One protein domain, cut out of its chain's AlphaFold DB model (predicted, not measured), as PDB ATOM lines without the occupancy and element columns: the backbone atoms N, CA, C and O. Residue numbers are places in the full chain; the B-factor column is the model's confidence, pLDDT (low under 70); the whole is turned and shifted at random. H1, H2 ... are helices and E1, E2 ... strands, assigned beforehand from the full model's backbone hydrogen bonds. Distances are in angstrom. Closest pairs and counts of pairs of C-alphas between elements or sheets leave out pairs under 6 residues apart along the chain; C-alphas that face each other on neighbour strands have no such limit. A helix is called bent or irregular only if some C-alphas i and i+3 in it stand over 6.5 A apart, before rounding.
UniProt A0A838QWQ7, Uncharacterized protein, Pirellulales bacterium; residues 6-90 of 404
ATOM      1  N   ALA A   6     607.378 375.132 434.763       79.06
ATOM      2  CA  ALA A   6     607.304 375.910 433.528       79.06
ATOM      3  C   ALA A   6     608.504 375.710 432.579       79.06
ATOM      4  O   ALA A   6     608.434 376.137 431.431       79.06
ATOM      5  N   GLU A   7     609.600 375.097 433.035       87.25
ATOM      6  CA  GLU A   7     610.781 374.806 432.210       87.25
ATOM      7  C   GLU A   7     610.691 373.448 431.490       87.25
ATOM      8  O   GLU A   7     611.530 373.155 430.633       87.25
ATOM      9  N   ILE A   8     609.707 372.617 431.851       90.38
ATOM     10  CA  ILE A   8     609.483 371.282 431.292       90.38
ATOM     11  C   ILE A   8     608.434 371.399 430.184       90.38
ATOM     12  O   ILE A   8     607.305 371.807 430.442       90.38
ATOM     13  N   ASP A   9     608.815 371.025 428.966       91.56
ATOM     14  CA  ASP A   9     607.929 370.988 427.801       91.56
ATOM     15  C   ASP A   9     607.033 369.743 427.831       91.56
ATOM     16  O   ASP A   9     605.812 369.830 427.721       91.56
ATOM     17  N   SER A  10     607.629 368.572 428.086       91.19
ATOM     18  CA  SER A  10     606.891 367.321 428.252       91.19
ATOM     19  C   SER A  10     607.501 366.430 429.335       91.19
ATOM     20  O   SER A  10     608.709 366.430 429.581       91.19
ATOM     21  N   LEU A  11     606.649 365.657 430.013       92.00
ATOM     22  CA  LEU A  11     607.060 364.703 431.040       92.00
ATOM     23  C   LEU A  11     606.348 363.370 430.832       92.00
ATOM     24  O   LEU A  11     605.131 363.268 430.987       92.00
ATOM     25  N   LEU A  12     607.127 362.328 430.561       90.94
ATOM     26  CA  LEU A  12     606.667 360.948 430.597       90.94
ATOM     27  C   LEU A  12     607.078 360.315 431.926       90.94
ATOM     28  O   LEU A  12     608.257 360.317 432.286       90.94
ATOM     29  N   VAL A  13     606.106 359.739 432.630       90.94
ATOM     30  CA  VAL A  13     606.316 359.010 433.886       90.94
ATOM     31  C   VAL A  13     605.927 357.554 433.678       90.94
ATOM     32  O   VAL A  13     604.763 357.246 433.430       90.94
ATOM     33  N   ALA A  14     606.896 356.656 433.807       87.69
ATOM     34  CA  ALA A  14     606.672 355.220 433.828       87.69
ATOM     35  C   ALA A  14     606.788 354.726 435.269       87.69
ATOM     36  O   ALA A  14     607.840 354.864 435.891       87.69
ATOM     37  N   VAL A  15     605.715 354.145 435.800       83.88
ATOM     38  CA  VAL A  15     605.732 353.551 437.138       83.88
ATOM     39  C   VAL A  15     605.987 352.056 437.014       83.88
ATOM     40  O   VAL A  15     605.329 351.368 436.233       83.88
ATOM     41  N   ILE A  16     606.959 351.564 437.772       79.44
ATOM     42  CA  ILE A  16     607.424 350.181 437.744       79.44
ATOM     43  C   ILE A  16     607.305 349.558 439.133       79.44
ATOM     44  O   ILE A  16     607.333 350.252 440.148       79.44
ATOM     45  N   VAL A  17     607.183 348.234 439.167       75.00
ATOM     46  CA  VAL A  17     607.228 347.448 440.402       75.00
ATOM     47  C   VAL A  17     608.583 346.756 440.449       75.00
ATOM     48  O   VAL A  17     608.955 346.044 439.515       75.00
ATOM     49  N   THR A  18     609.348 347.002 441.502       73.06
ATOM     50  CA  THR A  18     610.672 346.420 441.711       73.06
ATOM     51  C   THR A  18     610.558 344.940 442.104       73.06
ATOM     52  O   THR A  18     609.497 344.485 442.538       73.06
ATOM     53  N   PRO A  19     611.645 344.151 441.997       68.94
ATOM     54  CA  PRO A  19     611.626 342.735 442.376       68.94
ATOM     55  C   PRO A  19     611.234 342.464 443.838       68.94
ATOM     56  O   PRO A  19     610.758 341.375 444.147       68.94
ATOM     57  N   ASP A  20     611.430 343.433 444.736       72.25
ATOM     58  CA  ASP A  20     611.005 343.383 446.139       72.25
ATOM     59  C   ASP A  20     609.567 343.888 446.368       72.25
ATOM     60  O   ASP A  20     609.175 344.098 447.512       72.25
ATOM     61  N   GLY A  21     608.788 344.070 445.295       67.94
ATOM     62  CA  GLY A  21     607.373 344.454 445.329       67.94
ATOM     63  C   GLY A  21     607.121 345.958 445.429       67.94
ATOM     64  O   GLY A  21     605.994 346.397 445.236       67.94
ATOM     65  N   LYS A  22     608.160 346.766 445.661       73.38
ATOM     66  CA  LYS A  22     608.012 348.210 445.861       73.38
ATOM     67  C   LYS A  22     607.767 348.954 444.559       73.38
ATOM     68  O   LYS A  22     608.106 348.511 443.467       73.38
ATOM     69  N   LEU A  23     607.214 350.149 444.694       76.44
ATOM     70  CA  LEU A  23     607.055 351.059 443.574       76.44
ATOM     71  C   LEU A  23     608.334 351.821 443.314       76.44
ATOM     72  O   LEU A  23     608.982 352.325 444.234       76.44
ATOM     73  N   ASP A  24     608.610 351.999 442.036       83.06
ATOM     74  CA  ASP A  24     609.606 352.931 441.572       83.06
ATOM     75  C   ASP A  24     609.105 353.651 440.312       83.06
ATOM     76  O   ASP A  24     608.085 353.283 439.729       83.06
ATOM     77  N   ALA A  25     609.780 354.717 439.903       89.12
ATOM     78  CA  ALA A  25     609.395 355.503 438.743       89.12
ATOM     79  C   ALA A  25     610.605 355.875 437.895       89.12
ATOM     80  O   ALA A  25     611.628 356.332 438.411       89.12
ATOM     81  N   SER A  26     610.442 355.738 436.587       91.75
ATOM     82  CA  SER A  26     611.340 356.294 435.587       91.75
ATOM     83  C   SER A  26     610.671 357.495 434.926       91.75
ATOM     84  O   SER A  26     609.472 357.485 434.653       91.75
ATOM     85  N   LEU A  27     611.445 358.542 434.685       93.94
ATOM     86  CA  LEU A  27     611.001 359.811 434.130       93.94
ATOM     87  C   LEU A  27     611.782 360.076 432.846       93.94
ATOM     88  O   LEU A  27     613.002 359.926 432.835       93.94
ATOM     89  N   ARG A  28     611.100 360.529 431.797       93.38
ATOM     90  CA  ARG A  28     611.713 361.230 430.664       93.38
ATOM     91  C   ARG A  28     611.144 362.642 430.669       93.38
ATOM     92  O   ARG A  28     609.953 362.814 430.422       93.38
ATOM     93  N   ALA A  29     611.980 363.617 430.993       93.88
ATOM     94  CA  ALA A  29     611.623 365.026 431.004       93.88
ATOM     95  C   ALA A  29     612.305 365.721 429.828       93.88
ATOM     96  O   ALA A  29     613.529 365.683 429.718       93.88
ATOM     97  N   GLU A  30     611.514 366.349 428.973       94.00
ATOM     98  CA  GLU A  30     611.988 367.193 427.887       94.00
ATOM     99  C   GLU A  30     611.876 368.649 428.325       94.00
ATOM    100  O   GLU A  30     610.819 369.092 428.777       94.00
ATOM    101  N   PHE A  31     612.982 369.380 428.261       93.44
ATOM    102  CA  PHE A  31     613.063 370.759 428.723       93.44
ATOM    103  C   PHE A  31     613.032 371.736 427.548       93.44
ATOM    104  O   PHE A  31     613.513 371.446 426.452       93.44
ATOM    105  N   LEU A  32     612.541 372.950 427.812       92.44
ATOM    106  CA  LEU A  32     612.566 374.059 426.846       92.44
ATOM    107  C   LEU A  32     613.994 374.535 426.514       92.44
ATOM    108  O   LEU A  32     614.217 375.198 425.503       92.44
ATOM    109  N   ALA A  33     614.958 374.231 427.384       90.88
ATOM    110  CA  ALA A  33     616.366 374.577 427.240       90.88
ATOM    111  C   ALA A  33     617.251 373.361 427.530       90.88
ATOM    112  O   ALA A  33     616.899 372.510 428.347       90.88
ATOM    113  N   SER A  34     618.432 373.330 426.908       91.00
ATOM    114  CA  SER A  34     619.403 372.252 427.076       91.00
ATOM    115  C   SER A  34     619.777 372.022 428.548       91.00
ATOM    116  O   SER A  34     620.020 372.956 429.324       91.00
ATOM    117  N   VAL A  35     619.867 370.752 428.925       89.38
ATOM    118  CA  VAL A  35     620.355 370.258 430.208       89.38
ATOM    119  C   VAL A  35     621.815 369.854 430.035       89.38
ATOM    120  O   VAL A  35     622.135 368.920 429.312       89.38
ATOM    121  N   THR A  36     622.722 370.553 430.716       88.69
ATOM    122  CA  THR A  36     624.160 370.255 430.660       88.69
ATOM    123  C   THR A  36     624.617 369.435 431.862       88.69
ATOM    124  O   THR A  36     624.036 369.523 432.950       88.69
ATOM    125  N   ASP A  37     625.710 368.682 431.698       85.75
ATOM    126  CA  ASP A  37     626.330 367.954 432.813       85.75
ATOM    127  C   ASP A  37     626.773 368.914 433.929       85.75
ATOM    128  O   ASP A  37     626.552 368.636 435.103       85.75
ATOM    129  N   ASP A  38     627.251 370.117 433.586       88.12
ATOM    130  CA  ASP A  38     627.568 371.170 434.561       88.12
ATOM    131  C   ASP A  38     626.338 371.583 435.395       88.12
ATOM    132  O   ASP A  38     626.429 371.782 436.615       88.12
ATOM    133  N   LYS A  39     625.152 371.680 434.771       87.19
ATOM    134  CA  LYS A  39     623.886 371.992 435.463       87.19
ATOM    135  C   LYS A  39     623.455 370.843 436.381       87.19
ATOM    136  O   LYS A  39     622.962 371.086 437.486       87.19
ATOM    137  N   LEU A  40     623.667 369.593 435.966       86.69
ATOM    138  CA  LEU A  40     623.423 368.420 436.811       86.69
ATOM    139  C   LEU A  40     624.417 368.334 437.974       86.69
ATOM    140  O   LEU A  40     624.003 368.118 439.113       86.69
ATOM    141  N   ALA A  41     625.706 368.552 437.719       87.38
ATOM    142  CA  ALA A  41     626.766 368.498 438.717       87.38
ATOM    143  C   ALA A  41     626.596 369.577 439.789       87.38
ATOM    144  O   ALA A  41     626.724 369.288 440.977       87.38
ATOM    145  N   SER A  42     626.235 370.796 439.386       87.62
ATOM    146  CA  SER A  42     625.915 371.886 440.315       87.62
ATOM    147  C   SER A  42     624.628 371.635 441.108       87.62
ATOM    148  O   SER A  42     624.575 371.953 442.295       87.62
ATOM    149  N   SER A  43     623.611 371.020 440.493       86.12
ATOM    150  CA  SER A  43     622.362 370.647 441.177       86.12
ATOM    151  C   SER A  43     622.539 369.497 442.170       86.12
ATOM    152  O   SER A  43     621.791 369.401 443.140       86.12
ATOM    153  N   PHE A  44     623.497 368.608 441.914       87.50
ATOM    154  CA  PHE A  44     623.728 367.401 442.696       87.50
ATOM    155  C   PHE A  44     625.221 367.219 442.993       87.50
ATOM    156  O   PHE A  44     625.824 366.266 442.494       87.50
ATOM    157  N   PRO A  45     625.839 368.087 443.812       83.62
ATOM    158  CA  PRO A  45     627.290 368.099 444.013       83.62
ATOM    159  C   PRO A  45     627.836 366.791 444.600       83.62
ATOM    160  O   PRO A  45     628.962 366.413 444.297       83.62
ATOM    161  N   SER A  46     627.029 366.063 445.379       86.81
ATOM    162  CA  SER A  46     627.365 364.749 445.944       86.81
ATOM    163  C   SER A  46     627.141 363.566 444.991       86.81
ATOM    164  O   SER A  46     627.334 362.426 445.399       86.81
ATOM    165  N   GLY A  47     626.686 363.809 443.760       87.25
ATOM    166  CA  GLY A  47     626.431 362.756 442.781       87.25
ATOM    167  C   GLY A  47     627.707 362.142 442.213       87.25
ATOM    168  O   GLY A  47     628.652 362.854 441.873       87.25
ATOM    169  N   GLU A  48     627.710 360.824 442.060       91.50
ATOM    170  CA  GLU A  48     628.819 360.085 441.458       91.50
ATOM    171  C   GLU A  48     628.683 360.087 439.934       91.50
ATOM    172  O   GLU A  48     627.621 359.771 439.399       91.50
ATOM    173  N   SER A  49     629.748 360.448 439.216       92.25
ATOM    174  CA  SER A  49     629.786 360.335 437.754       92.25
ATOM    175  C   SER A  49     630.163 358.905 437.369       92.25
ATOM    176  O   SER A  49     631.189 358.389 437.809       92.25
ATOM    177  N   THR A  50     629.316 358.264 436.567       93.69
ATOM    178  CA  THR A  50     629.485 356.894 436.075       93.69
ATOM    179  C   THR A  50     629.454 356.900 434.548       93.69
ATOM    180  O   THR A  50     628.777 357.728 433.943       93.69
ATOM    181  N   LYS A  51     630.187 355.981 433.911       93.38
ATOM    182  CA  LYS A  51     630.191 355.804 432.453       93.38
ATOM    183  C   LYS A  51     629.750 354.383 432.104       93.38
ATOM    184  O   LYS A  51     630.269 353.430 432.681       93.38
ATOM    185  N   HIS A  52     628.837 354.253 431.145       93.12
ATOM    186  CA  HIS A  52     628.437 352.983 430.531       93.12
ATOM    187  C   HIS A  52     628.358 353.171 429.015       93.12
ATOM    188  O   HIS A  52     627.728 354.115 428.540       93.12
ATOM    189  N   GLY A  53     629.054 352.329 428.250       88.94
ATOM    190  CA  GLY A  53     629.265 352.583 426.821       88.94
ATOM    191  C   GLY A  53     629.964 353.930 426.592       88.94
ATOM    192  O   GLY A  53     630.996 354.199 427.206       88.94
ATOM    193  N   GLU A  54     629.397 354.785 425.739       89.31
ATOM    194  CA  GLU A  54     629.857 356.171 425.533       89.31
ATOM    195  C   GLU A  54     629.097 357.205 426.375       89.31
ATOM    196  O   GLU A  54     629.466 358.379 426.398       89.31
ATOM    197  N   THR A  55     628.075 356.777 427.114       90.62
ATOM    198  CA  THR A  55     627.210 357.671 427.879       90.62
ATOM    199  C   THR A  55     627.740 357.845 429.298       90.62
ATOM    200  O   THR A  55     627.895 356.886 430.059       90.62
ATOM    201  N   THR A  56     627.997 359.097 429.669       91.94
ATOM    202  CA  THR A  56     628.272 359.492 431.052       91.94
ATOM    203  C   THR A  56     626.967 359.925 431.708       91.94
ATOM    204  O   THR A  56     626.195 360.683 431.125       91.94
ATOM    205  N   TYR A  57     626.720 359.455 432.924       93.50
ATOM    206  CA  TYR A  57     625.538 359.798 433.706       93.50
ATOM    207  C   TYR A  57     625.901 359.987 435.177       93.50
ATOM    208  O   TYR A  57     626.958 359.553 435.642       93.50
ATOM    209  N   ARG A  58     625.023 360.654 435.929       94.19
ATOM    210  CA  ARG A  58     625.248 360.937 437.351       94.19
ATOM    211  C   ARG A  58     624.315 360.104 438.219       94.19
ATOM    212  O   ARG A  58     623.129 360.006 437.921       94.19
ATOM    213  N   VAL A  59     624.832 359.524 439.297       95.19
ATOM    214  CA  VAL A  59     624.057 358.734 440.259       95.19
ATOM    215  C   VAL A  59     623.917 359.498 441.571       95.19
ATOM    216  O   VAL A  59     624.904 359.938 442.157       95.19
ATOM    217  N   VAL A  60     622.680 359.665 442.042       93.19
ATOM    218  CA  VAL A  60     622.351 360.349 443.302       93.19
ATOM    219  C   VAL A  60     621.227 359.582 443.981       93.19
ATOM    220  O   VAL A  60     620.179 359.389 443.375       93.19
ATOM    221  N   ASN A  61     621.406 359.159 445.235       90.62
ATOM    222  CA  ASN A  61     620.368 358.460 446.012       90.62
ATOM    223  C   ASN A  61     619.719 357.282 445.252       90.62
ATOM    224  O   ASN A  61     618.497 357.175 445.189       90.62
ATOM    225  N   ASN A  62     620.543 356.422 444.641       90.38
ATOM    226  CA  ASN A  62     620.105 355.279 443.824       90.38
ATOM    227  C   ASN A  62     619.278 355.647 442.569       90.38
ATOM    228  O   ASN A  62     618.611 354.792 441.990       90.38
ATOM    229  N   ARG A  63     619.338 356.904 442.117       93.69
ATOM    230  CA  ARG A  63     618.781 357.373 440.843       93.69
ATOM    231  C   ARG A  63     619.898 357.702 439.872       93.69
ATOM    232  O   ARG A  63     620.821 358.419 440.251       93.69
ATOM    233  N   ALA A  64     619.796 357.232 438.638       94.50
ATOM    234  CA  ALA A  64     620.626 357.688 437.535       94.50
ATOM    235  C   ALA A  64     619.951 358.861 436.815       94.50
ATOM    236  O   ALA A  64     618.744 358.840 436.588       94.50
ATOM    237  N   TYR A  65     620.752 359.865 436.469       94.56
ATOM    238  CA  TYR A  65     620.388 361.053 435.705       94.56
ATOM    239  C   TYR A  65     621.193 361.026 434.410       94.56
ATOM    240  O   TYR A  65     622.412 361.219 434.434       94.56
ATOM    241  N   ILE A  66     620.514 360.743 433.306       93.62
ATOM    242  CA  ILE A  66     621.105 360.501 431.993       93.62
ATOM    243  C   ILE A  66     620.604 361.604 431.061       93.62
ATOM    244  O   ILE A  66     619.398 361.735 430.865       93.62
ATOM    245  N   ILE A  67     621.505 362.407 430.502       92.62
ATOM    246  CA  ILE A  67     621.153 363.305 429.392       92.62
ATOM    247  C   ILE A  67     621.051 362.436 428.142       92.62
ATOM    248  O   ILE A  67     621.925 361.592 427.917       92.62
ATOM    249  N   SER A  68     619.975 362.591 427.373       89.12
ATOM    250  CA  SER A  68     619.767 361.766 426.187       89.12
ATOM    251  C   SER A  68     620.948 361.905 425.212       89.12
ATOM    252  O   SER A  68     621.428 363.010 424.974       89.12
ATOM    253  N   PRO A  69     621.450 360.814 424.610       82.75
ATOM    254  CA  PRO A  69     622.476 360.923 423.573       82.75
ATOM    255  C   PRO A  69     621.955 361.563 422.278       82.75
ATOM    256  O   PRO A  69     622.751 362.039 421.470       82.75
ATOM    257  N   SER A  70     620.636 361.523 422.053       82.94
ATOM    258  CA  SER A  70     619.986 362.026 420.836       82.94
ATOM    259  C   SER A  70     619.767 363.535 420.836       82.94
ATOM    260  O   SER A  70     619.691 364.136 419.766       82.94
ATOM    261  N   ASP A  71     619.639 364.133 422.017       87.06
ATOM    262  CA  ASP A  71     619.277 365.531 422.206       87.06
ATOM    263  C   ASP A  71     619.763 366.017 423.579       87.06
ATOM    264  O   ASP A  71     619.832 365.266 424.549       87.06
ATOM    265  N   ASP A  72     620.146 367.286 423.660       89.31
ATOM    266  CA  ASP A  72     620.715 367.868 424.872       89.31
ATOM    267  C   ASP A  72     619.652 368.476 425.794       89.31
ATOM    268  O   ASP A  72     620.002 369.036 426.829       89.31
ATOM    269  N   ASN A  73     618.364 368.375 425.459       93.00
ATOM    270  CA  ASN A  73     617.251 368.903 426.247       93.00
ATOM    271  C   ASN A  73     616.402 367.818 426.928       93.00
ATOM    272  O   ASN A  73     615.552 368.165 427.749       93.00
ATOM    273  N   THR A  74     616.637 366.530 426.667       93.50
ATOM    274  CA  THR A  74     615.974 365.438 427.388       93.50
ATOM    275  C   THR A  74     616.836 364.911 428.525       93.50
ATOM    276  O   THR A  74     617.991 364.515 428.356       93.50
ATOM    277  N   LEU A  75     616.217 364.807 429.696       93.81
ATOM    278  CA  LEU A  75     616.752 364.109 430.851       93.81
ATOM    279  C   LEU A  75     615.939 362.850 431.133       93.81
ATOM    280  O   LEU A  75     614.724 362.902 431.326       93.81
ATOM    281  N   ILE A  76     616.634 361.730 431.258       93.88
ATOM    282  CA  ILE A  76     616.082 360.470 431.736       93.88
ATOM    283  C   ILE A  76     616.507 360.291 433.193       93.88
ATOM    284  O   ILE A  76     617.691 360.365 433.527       93.88
ATOM    285  N   VAL A  77     615.535 360.059 434.071       94.12
ATOM    286  CA  VAL A  77     615.761 359.742 435.483       94.12
ATOM    287  C   VAL A  77     615.202 358.362 435.760       94.12
ATOM    288  O   VAL A  77     614.014 358.133 435.575       94.12
ATOM    289  N   CYS A  78     616.026 357.437 436.224       93.12
ATOM    290  CA  CYS A  78     615.600 356.066 436.493       93.12
ATOM    291  C   CYS A  78     616.300 355.518 437.742       93.12
ATOM    292  O   CYS A  78     617.262 356.123 438.227       93.12
ATOM    293  N   PRO A  79     615.875 354.367 438.278       92.50
ATOM    294  CA  PRO A  79     616.677 353.634 439.252       92.50
ATOM    295  C   PRO A  79     618.067 353.348 438.681       92.50
ATOM    296  O   PRO A  79     618.199 352.986 437.511       92.50
ATOM    297  N   ALA A  80     619.111 353.488 439.498       92.88
ATOM    298  CA  ALA A  80     620.492 353.301 439.049       92.88
ATOM    299  C   ALA A  80     620.738 351.899 438.465       92.88
ATOM    300  O   ALA A  80     621.533 351.745 437.542       92.88
ATOM    301  N   SER A  81     620.003 350.893 438.949       91.00
ATOM    302  CA  SER A  81     620.044 349.519 438.440       91.00
ATOM    303  C   SER A  81     619.520 349.357 437.009       91.00
ATOM    304  O   SER A  81     619.868 348.372 436.372       91.00
ATOM    305  N   LEU A  82     618.699 350.288 436.507       90.81
ATOM    306  CA  LEU A  82     618.138 350.253 435.147       90.81
ATOM    307  C   LEU A  82     618.929 351.104 434.142       90.81
ATOM    308  O   LEU A  82     618.640 351.075 432.950       90.81
ATOM    309  N   ALA A  83     619.929 351.865 434.600       92.62
ATOM    310  CA  ALA A  83     620.640 352.827 433.760       92.62
ATOM    311  C   ALA A  83     621.369 352.165 432.581       92.62
ATOM    312  O   ALA A  83     621.243 352.625 431.450       92.62
ATOM    313  N   ALA A  84     622.100 351.075 432.839       92.19
ATOM    314  CA  ALA A  84     622.849 350.356 431.809       92.19
ATOM    315  C   ALA A  84     621.924 349.801 430.715       92.19
ATOM    316  O   ALA A  84     622.164 350.036 429.537       92.19
ATOM    317  N   GLU A  85     620.823 349.155 431.111       89.75
ATOM    318  CA  GLU A  85     619.825 348.608 430.185       89.75
ATOM    319  C   GLU A  85     619.188 349.703 429.319       89.75
ATOM    320  O   GLU A  85     619.086 349.547 428.104       89.75
ATOM    321  N   LEU A  86     618.812 350.843 429.913       88.81
ATOM    322  CA  LEU A  86     618.238 351.966 429.165       88.81
ATOM    323  C   LEU A  86     619.228 352.570 428.160       88.81
ATOM    324  O   LEU A  86     618.822 352.927 427.055       88.81
ATOM    325  N   ILE A  87     620.509 352.669 428.526       91.06
ATOM    326  CA  ILE A  87     621.568 353.144 427.624       91.06
ATOM    327  C   ILE A  87     621.767 352.156 426.470       91.06
ATOM    328  O   ILE A  87     621.816 352.580 425.318       91.06
ATOM    329  N   ASP A  88     621.830 350.856 426.765       90.44
ATOM    330  CA  ASP A  88     622.038 349.805 425.761       90.44
ATOM    331  C   ASP A  88     620.861 349.696 424.781       90.44
ATOM    332  O   ASP A  88     621.062 349.431 423.597       90.44
ATOM    333  N   THR A  89     619.641 349.947 425.260       87.00
ATOM    334  CA  THR A  89     618.420 349.945 424.439       87.00
ATOM    335  C   THR A  89     618.338 351.182 423.536       87.00
ATOM    336  O   THR A  89     617.611 351.170 422.550       87.00
ATOM    337  N   ALA A  90     619.068 352.259 423.854       82.88
ATOM    338  CA  ALA A  90     619.205 353.469 423.033       82.88
ATOM    339  C   ALA A  90     617.880 354.053 422.486       82.88
ATOM    340  O   ALA A  90     617.846 354.632 421.400       82.88
TER     341      ALA A  90
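This is residues 6 to 90 of the 404 residues of an uncharacterized protein of Pirellulales bacterium (UniProt A0A838QWQ7). One strongly twisted sheet of six strands makes the body, with the long hairpin E1 and E2 along one side of it and the meander E3 to E6, each strand the antiparallel neighbour of the one before, making the rest. Helix H2 packs on one face of the sheet at E5, E4 and E3, giving two layers, while the short helix H1 only grazes the sheet. The printed part has 85 residues, with named elements in the order E1 E2 H1 E3 E4 E5 E6 H2; the sheet's order is E1 - E2 - E6 - E5 - E4 - E3, all antiparallel, and the class is mixed, helices and strands. The whole is compact, with a radius of gyration of the C-alphas of 12.6 A and spans of 36 by 26 by 25 A.

E1, residues 8 to 17, begins at C-alpha 8 at (609.483, 371.282, 431.292) and is 25.6 A long. E2 is residues 23 to 31, 25.4 A. E6 is residues 74 to 79, 16.8 A, and E5 residues 63 to 67, 13.1 A. E4 is residues 55 to 60, 16.4 A, and E3 residues 48 to 52, 13.0 A. H1 is residues 37 to 43, 9.6 A. H2, residues 80 to 89, is 15.1 A long and ends at C-alpha 89 at (618.420, 349.945, 424.439); it is irregular, with C-alphas 81 and 84 7.2 A apart.

From edge to edge of the sheet the strands' lines turn by 100 degrees. Edge strand E1 and E2 form a hairpin at 163 degrees between directions, with N 14 and O 26 2.8 A apart, within hydrogen-bond range. E2 and E6 are antiparallel at 169 degrees, with N 27 and O 77 at 2.7 A. E6 and E5 form a hairpin at 159 degrees, with N 64 and O 78 at 2.8 A. E5 and E4 form another at 146 degrees, with N 65 and O 58 at 2.8 A. E4 and the other edge strand, E3, form one at 146 degrees, with N 50 and O 57 at 2.8 A. H2 is on the sheet; its closest C-alphas to E5 are those of Ala 80 and Ala 64, 4.6 A apart, and to E3 those of Ala 84 and His 52, 6.3 A. H1 only grazes the sheet with residues 37 to 41; the C-alphas of Leu 40 and Arg 58, the closest of H1 and E4, are 7.7 A apart. H1 and H2 are apart. In H1 every O i to N i+4 pair is within hydrogen-bond range; in H2, 4 of 6 are.

The two C-alphas farthest apart, those of Asp 20 and Ala 33, are 36.9 A apart. The printed part has no cut. No link is long; the link E5 to E6 is short and the others are tight. The mean pLDDT of the printed part is 88.7, and residues 19 and 21 are under 70.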